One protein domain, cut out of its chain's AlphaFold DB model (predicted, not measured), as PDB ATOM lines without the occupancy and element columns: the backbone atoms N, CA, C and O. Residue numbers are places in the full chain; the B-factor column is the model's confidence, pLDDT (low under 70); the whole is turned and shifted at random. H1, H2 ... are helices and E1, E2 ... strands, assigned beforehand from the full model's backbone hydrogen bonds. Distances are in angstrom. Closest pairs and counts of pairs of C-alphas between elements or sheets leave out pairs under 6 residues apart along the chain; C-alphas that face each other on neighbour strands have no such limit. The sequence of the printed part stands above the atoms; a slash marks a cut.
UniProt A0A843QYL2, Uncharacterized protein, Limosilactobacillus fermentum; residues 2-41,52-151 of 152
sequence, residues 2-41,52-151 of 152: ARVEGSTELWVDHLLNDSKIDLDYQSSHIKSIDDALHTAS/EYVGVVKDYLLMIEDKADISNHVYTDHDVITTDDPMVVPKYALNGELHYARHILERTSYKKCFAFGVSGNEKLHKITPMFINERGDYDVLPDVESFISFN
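AT A GLANCE: This is residues 2 to 41 and 52 to 151 of the 152 residues of an uncharacterized protein of Limosilactobacillus fermentum (UniProt A0A843QYL2). A twisted sheet of five strands makes the core, sandwiched between two helices: H3 packs along one face and H1 covers part of the other. Short H2 packs on residues 100 to 104 of H3, and residues 68 to 92, with no named element, loop out before H3. The 140 printed residues hold H1 H2 E1 E2 H3 E3 E4 E5 in that order, mixed helices and strands; the mixed sheet runs E1 E2 E3 E4 E5. The whole is compact, radius of gyration of the C-alphas 13.8 A, spanning 38 by 37 by 29 A.

IN THESE COORDINATES: Find C-alpha 6 at (148.954, 121.768, 94.753); H1 runs from there to 19, 19.8 A. H2 is residues 31 to 37, E1 53 to 57, and E2 60 to 67, 23.1 A. H3 spans 93 to 105, 18.3 A, E3 112 to 121, 27.7 A, and E4 124 to 133, 30.0 A. E5, residues 138 to 140, ends at (129.012, 107.185, 101.443).

HOW THE PARTS SIT: E1 and E2 form an antiparallel hairpin; look at N 55 and O 62, 2.9 A. E2 and E3 are parallel, N 63 and O 114 at 3.1 A; E2, H3, E3 make a strand-helix-strand unit, parallel neighbours joined through a helix, its crossover right-handed. E3 E4 E5 are a meander, each the antiparallel neighbour of the one before: see N 115 and O 130, 2.9 A, and N 131 and O 139, 2.9 A. H3 is over E2 and E3, height over the sheet 7.5 A, its closest C-alphas to E3 being Leu 94 and Gly 117, 4.5 A. H1, on the opposite face, has height 9.1 A; C-alphas Thr 8 and Asn 121, the closest of H1 and E3, are 5.4 A apart. H2 touches H3, closest C-alphas Ala 36 and Ile 104, 5.6 A, and only grazes the sheet. In H1, H2 and H3 every O i to N i+4 pair is within hydrogen-bond range.

THE WHOLE: Residues 42 to 51 are not printed; C-alphas 41 and 52 are 12.7 A apart. The links H1 to H2 and E2 to H3 are long. Residues 2 to 4 have pLDDT under 70.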
ATOM      1  N   ALA A   2     148.066 123.626  87.505       43.53
ATOM      2  CA  ALA A   2     148.808 123.033  88.641       43.53
ATOM      3  C   ALA A   2     148.996 123.895  89.922       43.53
ATOM      4  O   ALA A   2     149.637 123.459  90.864       43.53
ATOM      5  N   ARG A   3     148.519 125.150  89.971       50.50
ATOM      6  CA  ARG A   3     148.777 126.060  91.115       50.50
ATOM      7  C   ARG A   3     147.648 126.108  92.144       50.50
ATOM      8  O   ARG A   3     147.834 126.723  93.184       50.50
ATOM      9  N   VAL A   4     146.478 125.573  91.794       62.53
ATOM     10  CA  VAL A   4     145.253 125.700  92.595       62.53
ATOM     11  C   VAL A   4     145.044 124.448  93.448       62.53
ATOM     12  O   VAL A   4     144.701 124.590  94.612       62.53
ATOM     13  N   GLU A   5     145.335 123.256  92.916       72.25
ATOM     14  CA  GLU A   5     145.238 121.987  93.660       72.25
ATOM     15  C   GLU A   5     146.496 121.675  94.484       72.25
ATOM     16  O   GLU A   5     146.348 121.212  95.603       72.25
ATOM     17  N   GLY A   6     147.695 122.106  94.064       84.44
ATOM     18  CA  GLY A   6     148.954 121.768  94.753       84.44
ATOM     19  C   GLY A   6     149.064 122.104  96.249       84.44
ATOM     20  O   GLY A   6     149.838 121.472  96.960       84.44
ATOM     21  N   SER A   7     148.312 123.079  96.776       88.50
ATOM     22  CA  SER A   7     148.251 123.300  98.233       88.50
ATOM     23  C   SER A   7     147.373 122.279  98.960       88.50
ATOM     24  O   SER A   7     147.625 121.987 100.123       88.50
ATOM     25  N   THR A   8     146.333 121.789  98.287       93.06
ATOM     26  CA  THR A   8     145.449 120.721  98.769       93.06
ATOM     27  C   THR A   8     146.202 119.402  98.745       93.06
ATOM     28  O   THR A   8     146.252 118.748  99.779       93.06
ATOM     29  N   GLU A   9     146.901 119.115  97.642       93.25
ATOM     30  CA  GLU A   9     147.714 117.906  97.462       93.25
ATOM     31  C   GLU A   9     148.733 117.773  98.607       93.25
ATOM     32  O   GLU A   9     148.744 116.786  99.337       93.25
ATOM     33  N   LEU A  10     149.520 118.829  98.867       94.62
ATOM     34  CA  LEU A  10     150.492 118.851  99.972       94.62
ATOM     35  C   LEU A  10     149.850 118.718 101.359       94.62
ATOM     36  O   LEU A  10     150.461 118.194 102.287       94.62
ATOM     37  N   TRP A  11     148.637 119.234 101.536       95.69
ATOM     38  CA  TRP A  11     147.931 119.106 102.806       95.69
ATOM     39  C   TRP A  11     147.399 117.682 103.014       95.69
ATOM     40  O   TRP A  11     147.534 117.139 104.112       95.69
ATOM     41  N   VAL A  12     146.877 117.045 101.963       97.50
ATOM     42  CA  VAL A  12     146.500 115.624 101.967       97.50
ATOM     43  C   VAL A  12     147.716 114.746 102.262       97.50
ATOM     44  O   VAL A  12     147.617 113.850 103.101       97.50
ATOM     45  N   ASP A  13     148.870 115.050 101.664       97.31
ATOM     46  CA  ASP A  13     150.141 114.377 101.955       97.31
ATOM     47  C   ASP A  13     150.488 114.423 103.452       97.31
ATOM     48  O   ASP A  13     150.793 113.402 104.072       97.31
ATOM     49  N   HIS A  14     150.376 115.595 104.086       97.12
ATOM     50  CA  HIS A  14     150.606 115.727 105.526       97.12
ATOM     51  C   HIS A  14     149.619 114.892 106.356       97.12
ATOM     52  O   HIS A  14     150.035 114.231 107.306       97.12
ATOM     53  N   LEU A  15     148.335 114.858 105.983       97.81
ATOM     54  CA  LEU A  15     147.337 114.029 106.671       97.81
ATOM     55  C   LEU A  15     147.634 112.528 106.547       97.81
ATOM     56  O   LEU A  15     147.418 111.779 107.507       97.81
ATOM     57  N   LEU A  16     148.116 112.075 105.386       98.19
ATOM     58  CA  LEU A  16     148.558 110.695 105.167       98.19
ATOM     59  C   LEU A  16     149.766 110.359 106.049       98.19
ATOM     60  O   LEU A  16     149.740 109.356 106.771       98.19
ATOM     61  N   ASN A  17     150.765 111.245 106.072       97.50
ATOM     62  CA  ASN A  17     151.959 111.119 106.907       97.50
ATOM     63  C   ASN A  17     151.615 111.044 108.405       97.50
ATOM     64  O   ASN A  17     152.070 110.130 109.099       97.50
ATOM     65  N   ASP A  18     150.756 111.940 108.899       97.12
ATOM     66  CA  ASP A  18     150.284 111.944 110.291       97.12
ATOM     67  C   ASP A  18     149.506 110.664 110.637       97.12
ATOM     68  O   ASP A  18     149.596 110.137 111.751       97.12
ATOM     69  N   SER A  19     148.785 110.120 109.654       97.12
ATOM     70  CA  SER A  19     148.051 108.859 109.775       97.12
ATOM     71  C   SER A  19     148.943 107.626 109.613       97.12
ATOM     72  O   SER A  19     148.476 106.515 109.865       97.12
ATOM     73  N   LYS A  20     150.224 107.799 109.251       97.06
ATOM     74  CA  LYS A  20     151.192 106.739 108.921       97.06
ATOM     75  C   LYS A  20     150.687 105.798 107.822       97.06
ATOM     76  O   LYS A  20     150.866 104.583 107.925       97.06
ATOM     77  N   ILE A  21     150.020 106.364 106.823       97.62
ATOM     78  CA  ILE A  21     149.551 105.657 105.635       97.62
ATOM     79  C   ILE A  21     150.467 106.048 104.480       97.62
ATOM     80  O   ILE A  21     150.637 107.231 104.206       97.62
ATOM     81  N   ASP A  22     151.040 105.046 103.820       95.81
ATOM     82  CA  ASP A  22     151.912 105.218 102.659       95.81
ATOM     83  C   ASP A  22     151.130 104.844 101.392       95.81
ATOM     84  O   ASP A  22     150.697 103.696 101.249       95.81
ATOM     85  N   LEU A  23     150.894 105.826 100.519       97.75
ATOM     86  CA  LEU A  23     150.219 105.659  99.230       97.75
ATOM     87  C   LEU A  23     151.127 106.178  98.115       97.75
ATOM     88  O   LEU A  23     151.851 107.157  98.284       97.75
ATOM     89  N   ASP A  24     151.028 105.557  96.947       98.19
ATOM     90  CA  ASP A  24     151.699 106.026  95.747       98.19
ATOM     91  C   ASP A  24     150.990 107.262  95.182       98.19
ATOM     92  O   ASP A  24     149.761 107.328  95.142       98.19
ATOM     93  N   TYR A  25     151.771 108.224  94.697       97.19
ATOM     94  CA  TYR A  25     151.272 109.444  94.069       97.19
ATOM     95  C   TYR A  25     151.115 109.263  92.554       97.19
ATOM     96  O   TYR A  25     152.092 108.961  91.862       97.19
ATOM     97  N   GLN A  26     149.905 109.475  92.025       96.19
ATOM     98  CA  GLN A  26     149.557 109.467  90.588       96.19
ATOM     99  C   GLN A  26     149.828 108.183  89.777       96.19
ATOM    100  O   GLN A  26     149.407 108.086  88.624       96.19
ATOM    101  N   SER A  27     150.483 107.179  90.345       96.88
ATOM    102  CA  SER A  27     150.733 105.856  89.756       96.88
ATOM    103  C   SER A  27     150.740 104.804  90.863       96.88
ATOM    104  O   SER A  27     150.368 105.122  91.987       96.88
ATOM    105  N   SER A  28     151.129 103.554  90.581       98.06
ATOM    106  CA  SER A  28     151.379 102.602  91.668       98.06
ATOM    107  C   SER A  28     152.614 101.735  91.457       98.06
ATOM    108  O   SER A  28     152.905 101.287  90.349       98.06
ATOM    109  N   HIS A  29     153.323 101.415  92.543       97.50
ATOM    110  CA  HIS A  29     154.363 100.384  92.522       97.50
ATOM    111  C   HIS A  29     153.768  98.966  92.440       97.50
ATOM    112  O   HIS A  29     154.449  98.014  92.042       97.50
ATOM    113  N   ILE A  30     152.488  98.799  92.796       97.94
ATOM    114  CA  ILE A  30     151.770  97.532  92.682       97.94
ATOM    115  C   ILE A  30     151.332  97.354  91.230       97.94
ATOM    116  O   ILE A  30     150.334  97.921  90.784       97.94
ATOM    117  N   LYS A  31     152.043  96.486  90.502       98.12
ATOM    118  CA  LYS A  31     151.859  96.284  89.056       98.12
ATOM    119  C   LYS A  31     150.398  96.095  88.623       98.12
ATOM    120  O   LYS A  31     149.994  96.648  87.613       98.12
ATOM    121  N   SER A  32     149.594  95.323  89.360       98.00
ATOM    122  CA  SER A  32     148.191  95.091  88.983       98.00
ATOM    123  C   SER A  32     147.326  96.353  89.061       98.00
ATOM    124  O   SER A  32     146.377  96.480  88.294       98.00
ATOM    125  N   ILE A  33     147.630  97.266  89.991       98.38
ATOM    126  CA  ILE A  33     146.942  98.557  90.116       98.38
ATOM    127  C   ILE A  33     147.404  99.480  88.988       98.38
ATOM    128  O   ILE A  33     146.572 100.033  88.273       98.38
ATOM    129  N   ASP A  34     148.717  99.577  88.775       98.50
ATOM    130  CA  ASP A  34     149.311 100.400  87.716       98.50
ATOM    131  C   ASP A  34     148.818  99.997  86.313       98.50
ATOM    132  O   ASP A  34     148.349 100.826  85.531       98.50
ATOM    133  N   ASP A  35     148.790  98.690  86.027       98.50
ATOM    134  CA  ASP A  35     148.236  98.146  84.785       98.50
ATOM    135  C   ASP A  35     146.762  98.557  84.589       98.50
ATOM    136  O   ASP A  35     146.355  98.887  83.472       98.50
ATOM    137  N   ALA A  36     145.953  98.561  85.656       98.31
ATOM    138  CA  ALA A  36     144.550  98.967  85.586       98.31
ATOM    139  C   ALA A  36     144.405 100.474  85.302       98.31
ATOM    140  O   ALA A  36     143.554 100.870  84.492       98.31
ATOM    141  N   LEU A  37     145.268 101.307  85.897       98.44
ATOM    142  CA  LEU A  37     145.267 102.762  85.726       98.44
ATOM    143  C   LEU A  37     145.530 103.206  84.283       98.44
ATOM    144  O   LEU A  37     144.977 104.222  83.858       98.44
ATOM    145  N   HIS A  38     146.256 102.424  83.477       98.31
ATOM    146  CA  HIS A  38     146.535 102.733  82.064       98.31
ATOM    147  C   HIS A  38     145.296 102.892  81.168       98.31
ATOM    148  O   HIS A  38     145.400 103.425  80.062       98.31
ATOM    149  N   THR A  39     144.119 102.471  81.631       98.12
ATOM    150  CA  THR A  39     142.847 102.638  80.906       98.12
ATOM    151  C   THR A  39     141.781 103.394  81.704       98.12
ATOM    152  O   THR A  39     140.630 103.458  81.277       98.12
ATOM    153  N   ALA A  40     142.153 103.983  82.845       97.94
ATOM    154  CA  ALA A  40     141.227 104.518  83.840       97.94
ATOM    155  C   ALA A  40     140.881 106.009  83.671       97.94
ATOM    156  O   ALA A  40     140.414 106.636  84.616       97.94
ATOM    157  N   SER A  41     141.123 106.647  82.522       98.31
ATOM    158  CA  SER A  41     140.917 108.099  82.390       98.31
ATOM    159  C   SER A  41     139.499 108.550  82.777       98.31
ATOM    160  O   SER A  41     138.522 108.116  82.169       98.31
ATOM    161  N   GLU A  52     144.982 111.000  92.778       97.12
ATOM    162  CA  GLU A  52     146.021 111.775  93.467       97.12
ATOM    163  C   GLU A  52     146.918 110.845  94.287       97.12
ATOM    164  O   GLU A  52     148.138 110.838  94.124       97.12
ATOM    165  N   TYR A  53     146.285 109.961  95.065       98.38
ATOM    166  CA  TYR A  53     146.966 108.915  95.817       98.38
ATOM    167  C   TYR A  53     146.270 107.566  95.662       98.38
ATOM    168  O   TYR A  53     145.042 107.483  95.614       98.38
ATOM    169  N   VAL A  54     147.048 106.487  95.622       98.50
ATOM    170  CA  VAL A  54     146.543 105.113  95.546       98.50
ATOM    171  C   VAL A  54     147.484 104.146  96.248       98.50
ATOM    172  O   VAL A  54     148.700 104.249  96.158       98.50
ATOM    173  N   GLY A  55     146.937 103.159  96.941       97.75
ATOM    174  CA  GLY A  55     147.750 102.144  97.591       97.75
ATOM    175  C   GLY A  55     146.907 101.106  98.301       97.75
ATOM    176  O   GLY A  55     145.693 101.027  98.124       97.75
ATOM    177  N   VAL A  56     147.566 100.277  99.101       97.25
ATOM    178  CA  VAL A  56     146.905  99.205  99.841       97.25
ATOM    179  C   VAL A  56     147.269  99.321 101.305       97.25
ATOM    180  O   VAL A  56     148.442  99.262 101.668       97.25
ATOM    181  N   VAL A  57     146.246  99.411 102.149       95.81
ATOM    182  CA  VAL A  57     146.399  99.294 103.597       95.81
ATOM    183  C   VAL A  57     145.715  98.007 104.022       95.81
ATOM    184  O   VAL A  57     144.495  97.861 103.933       95.81
ATOM    185  N   LYS A  58     146.529  97.046 104.467       91.50
ATOM    186  CA  LYS A  58     146.092  95.685 104.810       91.50
ATOM    187  C   LYS A  58     145.388  95.001 103.631       91.50
ATOM    188  O   LYS A  58     146.047  94.659 102.656       91.50
ATOM    189  N   ASP A  59     144.084  94.758 103.732       91.38
ATOM    190  CA  ASP A  59     143.244  94.124 102.713       91.38
ATOM    191  C   ASP A  59     142.377  95.117 101.921       91.38
ATOM    192  O   ASP A  59     141.602  94.695 101.057       91.38
ATOM    193  N   TYR A  60     142.513  96.422 102.179       95.88
ATOM    194  CA  TYR A  60     141.740  97.470 101.519       95.88
ATOM    195  C   TYR A  60     142.591  98.215 100.495       95.88
ATOM    196  O   TYR A  60     143.690  98.682 100.796       95.88
ATOM    197  N   LEU A  61     142.044  98.369  99.289       97.69
ATOM    198  CA  LEU A  61     142.498  99.397  98.359       97.69
ATOM    199  C   LEU A  61     142.124 100.759  98.960       97.69
ATOM    200  O   LEU A  61     140.979 100.949  99.368       97.69
ATOM    201  N   LEU A  62     143.075 101.681  99.050       98.12
ATOM    202  CA  LEU A  62     142.836 103.060  99.467       98.12
ATOM    203  C   LEU A  62     143.170 103.984  98.311       98.12
ATOM    204  O   LEU A  62     144.193 103.806  97.647       98.12
ATOM    205  N   MET A  63     142.304 104.960  98.078       97.62
ATOM    206  CA  MET A  63     142.432 105.872  96.953       97.62
ATOM    207  C   MET A  63     141.892 107.253  97.291       97.62
ATOM    208  O   MET A  63     140.885 107.364  97.992       97.62
ATOM    209  N   ILE A  64     142.570 108.293  96.816       98.62
ATOM    210  CA  ILE A  64     142.233 109.681  97.107       98.62
ATOM    211  C   ILE A  64     142.243 110.499  95.821       98.62
ATOM    212  O   ILE A  64     143.211 110.483  95.060       98.62
ATOM    213  N   GLU A  65     141.197 111.300  95.664       98.12
ATOM    214  CA  GLU A  65     141.110 112.383  94.698       98.12
ATOM    215  C   GLU A  65     140.793 113.663  95.468       98.12
ATOM    216  O   GLU A  65     139.877 113.690  96.300       98.12
ATOM    217  N   ASP A  66     141.516 114.741  95.172       97.50
ATOM    218  CA  ASP A  66     141.290 116.027  95.811       97.50
ATOM    219  C   ASP A  66     140.869 117.131  94.828       97.50
ATOM    220  O   ASP A  66     140.995 117.024  93.606       97.50
ATOM    221  N   LYS A  67     140.251 118.186  95.366       97.25
ATOM    222  CA  LYS A  67     139.828 119.385  94.632       97.25
ATOM    223  C   LYS A  67     140.027 120.614  95.508       97.25
ATOM    224  O   LYS A  67     139.514 120.685  96.616       97.25
ATOM    225  N   ALA A  68     140.659 121.660  94.995       95.62
ATOM    226  CA  ALA A  68     140.901 122.868  95.795       95.62
ATOM    227  C   ALA A  68     139.627 123.591  96.277       95.62
ATOM    228  O   ALA A  68     139.636 124.289  97.289       95.62
ATOM    229  N   ASP A  69     138.533 123.468  95.525       96.00
ATOM    230  CA  ASP A  69     137.270 124.147  95.810       96.00
ATOM    231  C   ASP A  69     136.253 123.156  96.380       96.00
ATOM    232  O   ASP A  69     135.956 122.127  95.769       96.00
ATOM    233  N   ILE A  70     135.674 123.494  97.534       96.50
ATOM    234  CA  ILE A  70     134.644 122.686  98.193       96.50
ATOM    235  C   ILE A  70     133.402 122.506  97.320       96.50
ATOM    236  O   ILE A  70     132.762 121.459  97.380       96.50
ATOM    237  N   SER A  71     133.078 123.468  96.455       97.31
ATOM    238  CA  SER A  71     131.963 123.334  95.509       97.31
ATOM    239  C   SER A  71     132.170 122.212  94.483       97.31
ATOM    240  O   SER A  71     131.204 121.742  93.889       97.31
ATOM    241  N   ASN A  72     133.408 121.732  94.322       97.94
ATOM    242  CA  ASN A  72     133.767 120.594  93.484       97.94
ATOM    243  C   ASN A  72     133.919 119.291  94.295       97.94
ATOM    244  O   ASN A  72     134.585 118.360  93.856       97.94
ATOM    245  N   HIS A  73     133.311 119.187  95.480       98.50
ATOM    246  CA  HIS A  73     133.414 117.969  96.286       98.50
ATOM    247  C   HIS A  73     132.693 116.772  95.644       98.50
ATOM    248  O   HIS A  73     133.251 115.682  95.532       98.50
ATOM    249  N   VAL A  74     131.447 116.974  95.207       98.69
ATOM    250  CA  VAL A  74     130.600 115.916  94.646       98.69
ATOM    251  C   VAL A  74     129.530 116.499  93.737       98.69
ATOM    252  O   VAL A  74     129.003 117.580  93.997       98.69
ATOM    253  N   TYR A  75     129.191 115.754  92.694       98.56
ATOM    254  CA  TYR A  75     127.994 115.955  91.897       98.56
ATOM    255  C   TYR A  75     127.126 114.703  91.945       98.56
ATOM    256  O   TYR A  75     127.616 113.587  91.750       98.56
ATOM    257  N   THR A  76     125.830 114.908  92.151       97.81
ATOM    258  CA  THR A  76     124.829 113.846  92.144       97.81
ATOM    259  C   THR A  76     123.748 114.147  91.121       97.81
ATOM    260  O   THR A  76     123.255 115.274  91.063       97.81
ATOM    261  N   ASP A  77     123.330 113.126  90.385       96.31
ATOM    262  CA  ASP A  77     122.096 113.140  89.608       96.31
ATOM    263  C   ASP A  77     121.120 112.140  90.232       96.31
ATOM    264  O   ASP A  77     121.478 110.984  90.444       96.31
ATOM    265  N   HIS A  78     119.914 112.591  90.582       95.19
ATOM    266  CA  HIS A  78     118.918 111.775  91.294       95.19
ATOM    267  C   HIS A  78     119.487 111.047  92.534       95.19
ATOM    268  O   HIS A  78     119.260 109.854  92.718       95.19
ATOM    269  N   ASP A  79     120.255 111.768  93.361       93.44
ATOM    270  CA  ASP A  79     120.941 111.259  94.564       93.44
ATOM    271  C   ASP A  79     122.013 110.177  94.305       93.44
ATOM    272  O   ASP A  79     122.488 109.527  95.234       93.44
ATOM    273  N   VAL A  80     122.453 110.009  93.052       96.25
ATOM    274  CA  VAL A  80     123.507 109.064  92.659       96.25
ATOM    275  C   VAL A  80     124.751 109.816  92.192       96.25
ATOM    276  O   VAL A  80     124.674 110.709  91.350       96.25
ATOM    277  N   ILE A  81     125.924 109.428  92.701       98.25
ATOM    278  CA  ILE A  81     127.218 109.928  92.221       98.25
ATOM    279  C   ILE A  81     127.456 109.428  90.790       98.25
ATOM    280  O   ILE A  81     127.631 108.234  90.542       98.25
ATOM    281  N   THR A  82     127.461 110.364  89.846       96.06
ATOM    282  CA  THR A  82     127.622 110.116  88.407       96.06
ATOM    283  C   THR A  82     129.051 109.681  88.063       96.06
ATOM    284  O   THR A  82     130.003 110.377  88.422       96.06
ATOM    285  N   THR A  83     129.208 108.578  87.318       97.31
ATOM    286  CA  THR A  83     130.511 108.093  86.803       97.31
ATOM    287  C   THR A  83     130.550 107.889  85.282       97.31
ATOM    288  O   THR A  83     131.501 107.318  84.760       97.31
ATOM    289  N   ASP A  84     129.525 108.332  84.558       96.00
ATOM    290  CA  ASP A  84     129.323 108.103  83.119       96.00
ATOM    291  C   ASP A  84     129.334 109.390  82.270       96.00
ATOM    292  O   ASP A  84     129.245 109.318  81.043       96.00
ATOM    293  N   ASP A  85     129.527 110.562  82.886       97.62
ATOM    294  CA  ASP A  85     129.651 111.846  82.184       97.62
ATOM    295  C   ASP A  85     131.110 112.367  82.195       97.62
ATOM    296  O   ASP A  85     131.624 112.769  83.246       97.62
ATOM    297  N   PRO A  86     131.788 112.451  81.030       97.06
ATOM    298  CA  PRO A  86     133.187 112.877  80.938       97.06
ATOM    299  C   PRO A  86     133.423 114.368  81.252       97.06
ATOM    300  O   PRO A  86     134.580 114.785  81.342       97.06
ATOM    301  N   MET A  87     132.370 115.178  81.398       96.69
ATOM    302  CA  MET A  87     132.441 116.573  81.857       96.69
ATOM    303  C   MET A  87     132.261 116.701  83.372       96.69
ATOM    304  O   MET A  87     132.724 117.681  83.961       96.69
ATOM    305  N   VAL A  88     131.618 115.718  84.006       97.81
ATOM    306  CA  VAL A  88     131.364 115.689  85.452       97.81
ATOM    307  C   VAL A  88     132.472 114.941  86.180       97.81
ATOM    308  O   VAL A  88     133.053 115.486  87.115       97.81
ATOM    309  N   VAL A  89     132.812 113.727  85.742       98.25
ATOM    310  CA  VAL A  89     133.738 112.834  86.462       98.25
ATOM    311  C   VAL A  89     135.090 113.488  86.776       98.25
ATOM    312  O   VAL A  89     135.530 113.401  87.918       98.25
ATOM    313  N   PRO A  90     135.755 114.212  85.851       97.88
ATOM    314  CA  PRO A  90     137.016 114.883  86.172       97.88
ATOM    315  C   PRO A  90     136.874 116.090  87.106       97.88
ATOM    316  O   PRO A  90     137.876 116.556  87.644       97.88
ATOM    317  N   LYS A  91     135.672 116.664  87.218       97.88
ATOM    318  CA  LYS A  91     135.444 117.946  87.890       97.88
ATOM    319  C   LYS A  91     135.231 117.788  89.392       97.88
ATOM    320  O   LYS A  91     135.573 118.714  90.118       97.88
ATOM    321  N   TYR A  92     134.684 116.664  89.849       98.62
ATOM    322  CA  TYR A  92     134.293 116.476  91.247       98.62
ATOM    323  C   TYR A  92     135.082 115.351  91.918       98.62
ATOM    324  O   TYR A  92     135.261 114.294  91.314       98.62
ATOM    325  N   ALA A  93     135.515 115.571  93.163       98.44
ATOM    326  CA  ALA A  93     136.394 114.655  93.892       98.44
ATOM    327  C   ALA A  93     135.781 113.251  94.037       98.44
ATOM    328  O   ALA A  93     136.336 112.281  93.527       98.44
ATOM    329  N   LEU A  94     134.584 113.137  94.630       98.69
ATOM    330  CA  LEU A  94     133.936 111.829  94.822       98.69
ATOM    331  C   LEU A  94     133.573 111.132  93.503       98.69
ATOM    332  O   LEU A  94     133.621 109.907  93.425       98.69
ATOM    333  N   ASN A  95     133.230 111.881  92.455       98.75
ATOM    334  CA  ASN A  95     132.904 111.301  91.151       98.75
ATOM    335  C   ASN A  95     134.144 110.697  90.478       98.75
ATOM    336  O   ASN A  95     134.080 109.581  89.964       98.75
ATOM    337  N   GLY A  96     135.264 111.427  90.496       98.50
ATOM    338  CA  GLY A  96     136.545 110.947  89.985       98.50
ATOM    339  C   GLY A  96     137.036 109.722  90.750       98.50
ATOM    340  O   GLY A  96     137.453 108.739  90.139       98.50
ATOM    341  N   GLU A  97     136.896 109.753  92.070       98.12
ATOM    342  CA  GLU A  97     137.349 108.677  92.940       98.12
ATOM    343  C   GLU A  97     136.503 107.399  92.796       98.12
ATOM    344  O   GLU A  97     137.031 106.307  92.591       98.12
ATOM    345  N   LEU A  98     135.169 107.516  92.765       98.69
ATOM    346  CA  LEU A  98     134.288 106.368  92.515       98.69
ATOM    347  C   LEU A  98     134.557 105.725  91.145       98.69
ATOM    348  O   LEU A  98     134.514 104.499  91.015       98.69
ATOM    349  N   HIS A  99     134.846 106.543  90.125       98.62
ATOM    350  CA  HIS A  99     135.255 106.065  88.804       98.62
ATOM    351  C   HIS A  99     136.541 105.232  88.887       98.62
ATOM    352  O   HIS A  99     136.578 104.113  88.372       98.62
ATOM    353  N   TYR A 100     137.572 105.736  89.568       98.44
ATOM    354  CA  TYR A 100     138.834 105.015  89.715       98.44
ATOM    355  C   TYR A 100     138.692 103.705  90.481       98.44
ATOM    356  O   TYR A 100     139.133 102.657  89.997       98.44
ATOM    357  N   ALA A 101     138.035 103.748  91.637       98.19
ATOM    358  CA  ALA A 101     137.843 102.579  92.473       98.19
ATOM    359  C   ALA A 101     137.089 101.466  91.732       98.19
ATOM    360  O   ALA A 101     137.543 100.321  91.724       98.19
ATOM    361  N   ARG A 102     135.987 101.786  91.035       98.19
ATOM    362  CA  ARG A 102     135.262 100.810  90.199       98.19
ATOM    363  C   ARG A 102     136.158 100.225  89.114       98.19
ATOM    364  O   ARG A 102     136.236  99.006  88.970       98.19
ATOM    365  N   HIS A 103     136.881 101.083  88.397       98.12
ATOM    366  CA  HIS A 103     137.740 100.659  87.295       98.12
ATOM    367  C   HIS A 103     138.831  99.677  87.743       98.12
ATOM    368  O   HIS A 103     139.093  98.696  87.040       98.12
ATOM    369  N   ILE A 104     139.442  99.912  88.911       97.88
ATOM    370  CA  ILE A 104     140.469  99.034  89.491       97.88
ATOM    371  C   ILE A 104     139.856  97.744  90.045       97.88
ATOM    372  O   ILE A 104     140.390  96.666  89.778       97.88
ATOM    373  N   LEU A 105     138.740  97.811  90.776       97.62
ATOM    374  CA  LEU A 105     138.081  96.622  91.335       97.62
ATOM    375  C   LEU A 105     137.626  95.644  90.238       97.62
ATOM    376  O   LEU A 105     137.758  94.435  90.400       97.62
ATOM    377  N   GLU A 106     137.184  96.147  89.084       97.31
ATOM    378  CA  GLU A 106     136.828  95.322  87.919       97.31
ATOM    379  C   GLU A 106     138.024  94.599  87.272       97.31
ATOM    380  O   GLU A 106     137.844  93.600  86.572       97.31
ATOM    381  N   ARG A 107     139.246  95.116  87.449       97.19
ATOM    382  CA  ARG A 107     140.455  94.687  86.711       97.19
ATOM    383  C   ARG A 107     141.507  94.026  87.586       97.19
ATOM    384  O   ARG A 107     142.543  93.594  87.082       97.19
ATOM    385  N   THR A 108     141.259  93.936  88.885       96.81
ATOM    386  CA  THR A 108     142.207  93.404  89.862       96.81
ATOM    387  C   THR A 108     141.533  92.389  90.781       96.81
ATOM    388  O   THR A 108     140.336  92.129  90.698       96.81
ATOM    389  N   SER A 109     142.316  91.766  91.660       95.94
ATOM    390  CA  SER A 109     141.800  90.830  92.662       95.94
ATOM    391  C   SER A 109     141.288  91.508  93.936       95.94
ATOM    392  O   SER A 109     140.803  90.802  94.821       95.94
ATOM    393  N   TYR A 110     141.419  92.833  94.068       96.44
ATOM    394  CA  TYR A 110     140.945  93.563  95.245       96.44
ATOM    395  C   TYR A 110     139.419  93.550  95.311       96.44
ATOM    396  O   TYR A 110     138.735  93.583  94.291       96.44
ATOM    397  N   LYS A 111     138.884  93.464  96.532       95.19
ATOM    398  CA  LYS A 111     137.448  93.237  96.777       95.19
ATOM    399  C   LYS A 111     136.767  94.342  97.569       95.19
ATOM    400  O   LYS A 111     135.545  94.344  97.685       95.19
ATOM    401  N   LYS A 112     137.556  95.232  98.158       95.69
ATOM    402  CA  LYS A 112     137.095  96.301  99.032       95.69
ATOM    403  C   LYS A 112     137.980  97.512  98.813       95.69
ATOM    404  O   LYS A 112     139.204  97.371  98.783       95.69
ATOM    405  N   CYS A 113     137.355  98.669  98.674       98.19
ATOM    406  CA  CYS A 113     138.042  99.940  98.537       98.19
ATOM    407  C   CYS A 113     137.480 100.950  99.541       98.19
ATOM    408  O   CYS A 113     136.264 101.016  99.734       98.19
ATOM    409  N   PHE A 114     138.372 101.719 100.163       98.38
ATOM    410  CA  PHE A 114     138.043 103.003 100.764       98.38
ATOM    411  C   PHE A 114     138.521 104.110  99.826       98.38
ATOM    412  O   PHE A 114     139.717 104.342  99.661       98.38
ATOM    413  N   ALA A 115     137.551 104.766  99.209       98.31
ATOM    414  CA  ALA A 115     137.726 105.854  98.264       98.31
ATOM    415  C   ALA A 115     137.458 107.179  98.983       98.31
ATOM    416  O   ALA A 115     136.438 107.300  99.659       98.31
ATOM    417  N   PHE A 116     138.329 108.174  98.850       98.75
ATOM    418  CA  PHE A 116     138.189 109.458  99.534       98.75
ATOM    419  C   PHE A 116     138.077 110.607  98.542       98.75
ATOM    420  O   PHE A 116     138.985 110.861  97.756       98.75
ATOM    421  N   GLY A 117     136.980 111.352  98.644       98.50
ATOM    422  CA  GLY A 117     136.904 112.684  98.062       98.50
ATOM    423  C   GLY A 117     137.406 113.696  99.076       98.50
ATOM    424  O   GLY A 117     136.839 113.801 100.168       98.50
ATOM    425  N   VAL A 118     138.433 114.458  98.715       98.56
ATOM    426  CA  VAL A 118     138.916 115.587  99.510       98.56
ATOM    427  C   VAL A 118     138.622 116.882  98.769       98.56
ATOM    428  O   VAL A 118     138.786 116.976  97.556       98.56
ATOM    429  N   SER A 119     138.178 117.918  99.471       98.12
ATOM    430  CA  SER A 119     138.192 119.251  98.880       98.12
ATOM    431  C   SER A 119     138.432 120.374  99.870       98.12
ATOM    432  O   SER A 119     138.150 120.229 101.057       98.12
ATOM    433  N   GLY A 120     138.930 121.506  99.374       96.00
ATOM    434  CA  GLY A 120     139.248 122.682 100.180       96.00
ATOM    435  C   GLY A 120     140.725 122.764 100.557       96.00
ATOM    436  O   GLY A 120     141.595 122.568  99.720       96.00
ATOM    437  N   ASN A 121     141.012 123.143 101.800       93.31
ATOM    438  CA  ASN A 121     142.364 123.282 102.347       93.31
ATOM    439  C   ASN A 121     142.339 123.147 103.876       93.31
ATOM    440  O   ASN A 121     141.268 123.131 104.466       93.31
ATOM    441  N   GLU A 122     143.509 123.195 104.518       92.00
ATOM    442  CA  GLU A 122     143.693 123.073 105.976       92.00
ATOM    443  C   GLU A 122     142.712 123.878 106.858       92.00
ATOM    444  O   GLU A 122     142.423 123.479 107.982       92.00
ATOM    445  N   LYS A 123     142.202 125.030 106.395       91.62
ATOM    446  CA  LYS A 123     141.287 125.874 107.188       91.62
ATOM    447  C   LYS A 123     139.816 125.544 106.987       91.62
ATOM    448  O   LYS A 123     139.007 125.805 107.875       91.62
ATOM    449  N   LEU A 124     139.457 125.122 105.782       94.62
ATOM    450  CA  LEU A 124     138.089 124.829 105.392       94.62
ATOM    451  C   LEU A 124     138.153 123.726 104.345       94.62
ATOM    452  O   LEU A 124     138.571 123.970 103.208       94.62
ATOM    453  N   HIS A 125     137.721 122.538 104.743       97.38
ATOM    454  CA  HIS A 125     137.789 121.337 103.929       97.38
ATOM    455  C   HIS A 125     136.587 120.432 104.137       97.38
ATOM    456  O   HIS A 125     135.747 120.645 105.011       97.38
ATOM    457  N   LYS A 126     136.539 119.395 103.308       98.38
ATOM    458  CA  LYS A 126     135.679 118.236 103.481       98.38
ATOM    459  C   LYS A 126     136.434 116.983 103.048       98.38
ATOM    460  O   LYS A 126     136.999 116.966 101.956       98.38
ATOM    461  N   ILE A 127     136.418 115.946 103.885       98.62
ATOM    462  CA  ILE A 127     136.975 114.623 103.577       98.62
ATOM    463  C   ILE A 127     135.845 113.615 103.739       98.62
ATOM    464  O   ILE A 127     135.382 113.375 104.852       98.62
ATOM    465  N   THR A 128     135.408 113.031 102.629       98.81
ATOM    466  CA  THR A 128     134.303 112.068 102.630       98.81
ATOM    467  C   THR A 128     134.815 110.709 102.184       98.81
ATOM    468  O   THR A 128     135.233 110.576 101.029       98.81
ATOM    469  N   PRO A 129     134.778 109.693 103.058       98.62
ATOM    470  CA  PRO A 129     135.053 108.328 102.659       98.62
ATOM    471  C   PRO A 129     133.847 107.707 101.946       98.62
ATOM    472  O   PRO A 129     132.692 107.943 102.300       98.62
ATOM    473  N   MET A 130     134.123 106.812 101.010       98.50
ATOM    474  CA  MET A 130     133.177 105.857 100.451       98.50
ATOM    475  C   MET A 130     133.737 104.457 100.640       98.50
ATOM    476  O   MET A 130     134.882 104.185 100.278       98.50
ATOM    477  N   PHE A 131     132.923 103.556 101.178       98.44
ATOM    478  CA  PHE A 131     133.217 102.133 101.098       98.44
ATOM    479  C   PHE A 131     132.670 101.590  99.781       98.44
ATOM    480  O   PHE A 131     131.512 101.838  99.462       98.44
ATOM    481  N   ILE A 132     133.481 100.847  99.028       98.50
ATOM    482  CA  ILE A 132     133.089 100.260  97.742       98.50
ATOM    483  C   ILE A 132     133.385  98.763  97.773       98.50
ATOM    484  O   ILE A 132     134.499  98.340  98.096       98.50
ATOM    485  N   ASN A 133     132.377  97.955  97.448       97.75
ATOM    486  CA  ASN A 133     132.490  96.499  97.437       97.75
ATOM    487  C   ASN A 133     132.931  95.958  96.063       97.75
ATOM    488  O   ASN A 133     133.015  96.688  95.079       97.75
ATOM    489  N   GLU A 134     133.167  94.649  95.970       95.25
ATOM    490  CA  GLU A 134     133.653  93.991  94.747       95.25
ATOM    491  C   GLU A 134     132.727  94.100  93.523       95.25
ATOM    492  O   GLU A 134     133.160  93.812  92.411       95.25
ATOM    493  N   ARG A 135     131.456  94.476  93.716       95.88
ATOM    494  CA  ARG A 135     130.494  94.715  92.630       95.88
ATOM    495  C   ARG A 135     130.472  96.175  92.178       95.88
ATOM    496  O   ARG A 135     129.758  96.496  91.236       95.88
ATOM    497  N   GLY A 136     131.218  97.054  92.847       96.00
ATOM    498  CA  GLY A 136     131.188  98.492  92.602       96.00
ATOM    499  C   GLY A 136     129.992  99.210  93.235       96.00
ATOM    500  O   GLY A 136     129.773 100.390  92.924       96.00
ATOM    501  N   ASP A 137     129.226  98.536  94.108       97.75
ATOM    502  CA  ASP A 137     128.250  99.214  94.967       97.75
ATOM    503  C   ASP A 137     129.017 100.009  96.026       97.75
ATOM    504  O   ASP A 137     130.049  99.540  96.520       97.75
ATOM    505  N   TYR A 138     128.510 101.188  96.379       98.38
ATOM    506  CA  TYR A 138     129.176 102.096  97.302       98.38
ATOM    507  C   TYR A 138     128.239 102.594  98.400       98.38
ATOM    508  O   TYR A 138     127.053 102.813  98.159       98.38
ATOM    509  N   ASP A 139     128.819 102.829  99.573       98.31
ATOM    510  CA  ASP A 139     128.197 103.509 100.702       98.31
ATOM    511  C   ASP A 139     129.021 104.758 101.028       98.31
ATOM    512  O   ASP A 139     130.216 104.664 101.325       98.31
ATOM    513  N   VAL A 140     128.392 105.936 100.977       98.38
ATOM    514  CA  VAL A 140     129.012 107.185 101.443       98.38
ATOM    515  C   VAL A 140     129.027 107.168 102.970       98.38
ATOM    516  O   VAL A 140     127.984 107.019 103.609       98.38
ATOM    517  N   LEU A 141     130.212 107.301 103.558       98.31
ATOM    518  CA  LEU A 141     130.411 107.293 105.002       98.31
ATOM    519  C   LEU A 141     130.384 108.722 105.564       98.31
ATOM    520  O   LEU A 141     130.533 109.681 104.804       98.31
ATOM    521  N   PRO A 142     130.193 108.892 106.886       98.25
ATOM    522  CA  PRO A 142     130.281 110.205 107.511       98.25
ATOM    523  C   PRO A 142     131.623 110.885 107.233       98.25
ATOM    524  O   PRO A 142     132.666 110.225 107.255       98.25
ATOM    525  N   ASP A 143     131.577 112.201 107.023       98.44
ATOM    526  CA  ASP A 143     132.766 113.035 106.858       98.44
ATOM    527  C   ASP A 143     133.744 112.826 108.033       98.44
ATOM    528  O   ASP A 143     133.340 112.663 109.191       98.44
ATOM    529  N   VAL A 144     135.040 112.838 107.726       98.12
ATOM    530  CA  VAL A 144     136.131 112.673 108.697       98.12
ATOM    531  C   VAL A 144     137.082 113.867 108.661       98.12
ATOM    532  O   VAL A 144     137.076 114.659 107.728       98.12
ATOM    533  N   GLU A 145     137.937 113.976 109.678       96.69
ATOM    534  CA  GLU A 145     138.947 115.045 109.783       96.69
ATOM    535  C   GLU A 145     140.382 114.547 109.534       96.69
ATOM    536  O   GLU A 145     141.319 115.332 109.464       96.69
ATOM    537  N   SER A 146     140.585 113.228 109.448       96.06
ATOM    538  CA  SER A 146     141.895 112.608 109.214       96.06
ATOM    539  C   SER A 146     141.748 111.174 108.701       96.06
ATOM    540  O   SER A 146     140.668 110.582 108.796       96.06
ATOM    541  N   PHE A 147     142.852 110.583 108.236       97.38
ATOM    542  CA  PHE A 147     142.895 109.189 107.785       97.38
ATOM    543  C   PHE A 147     143.291 108.191 108.890       97.38
ATOM    544  O   PHE A 147     143.392 106.996 108.626       97.38
ATOM    545  N   ILE A 148     143.464 108.636 110.143       95.19
ATOM    546  CA  ILE A 148     143.979 107.817 111.262       95.19
ATOM    547  C   ILE A 148     143.177 106.521 111.453       95.19
ATOM    548  O   ILE A 148     143.750 105.459 111.692       95.19
ATOM    549  N   SER A 149     141.850 106.586 111.306       92.75
ATOM    550  CA  SER A 149     140.960 105.426 111.477       92.75
ATOM    551  C   SER A 149     141.109 104.364 110.379       92.75
ATOM    552  O   SER A 149     140.593 103.262 110.534       92.75
ATOM    553  N   PHE A 150     141.812 104.678 109.287       93.75
ATOM    554  CA  PHE A 150     142.008 103.804 108.128       93.75
ATOM    555  C   PHE A 150     143.395 103.153 108.092       93.75
ATOM    556  O   PHE A 150     143.673 102.375 107.186       93.75
ATOM    557  N   ASN A 151     144.238 103.419 109.096       88.81
ATOM    558  CA  ASN A 151     145.495 102.699 109.312       88.81
ATOM    559  C   ASN A 151     145.384 101.583 110.373       88.81
ATOM    560  O   ASN A 151     146.367 100.912 110.696       88.81
TER     561      ASN A 151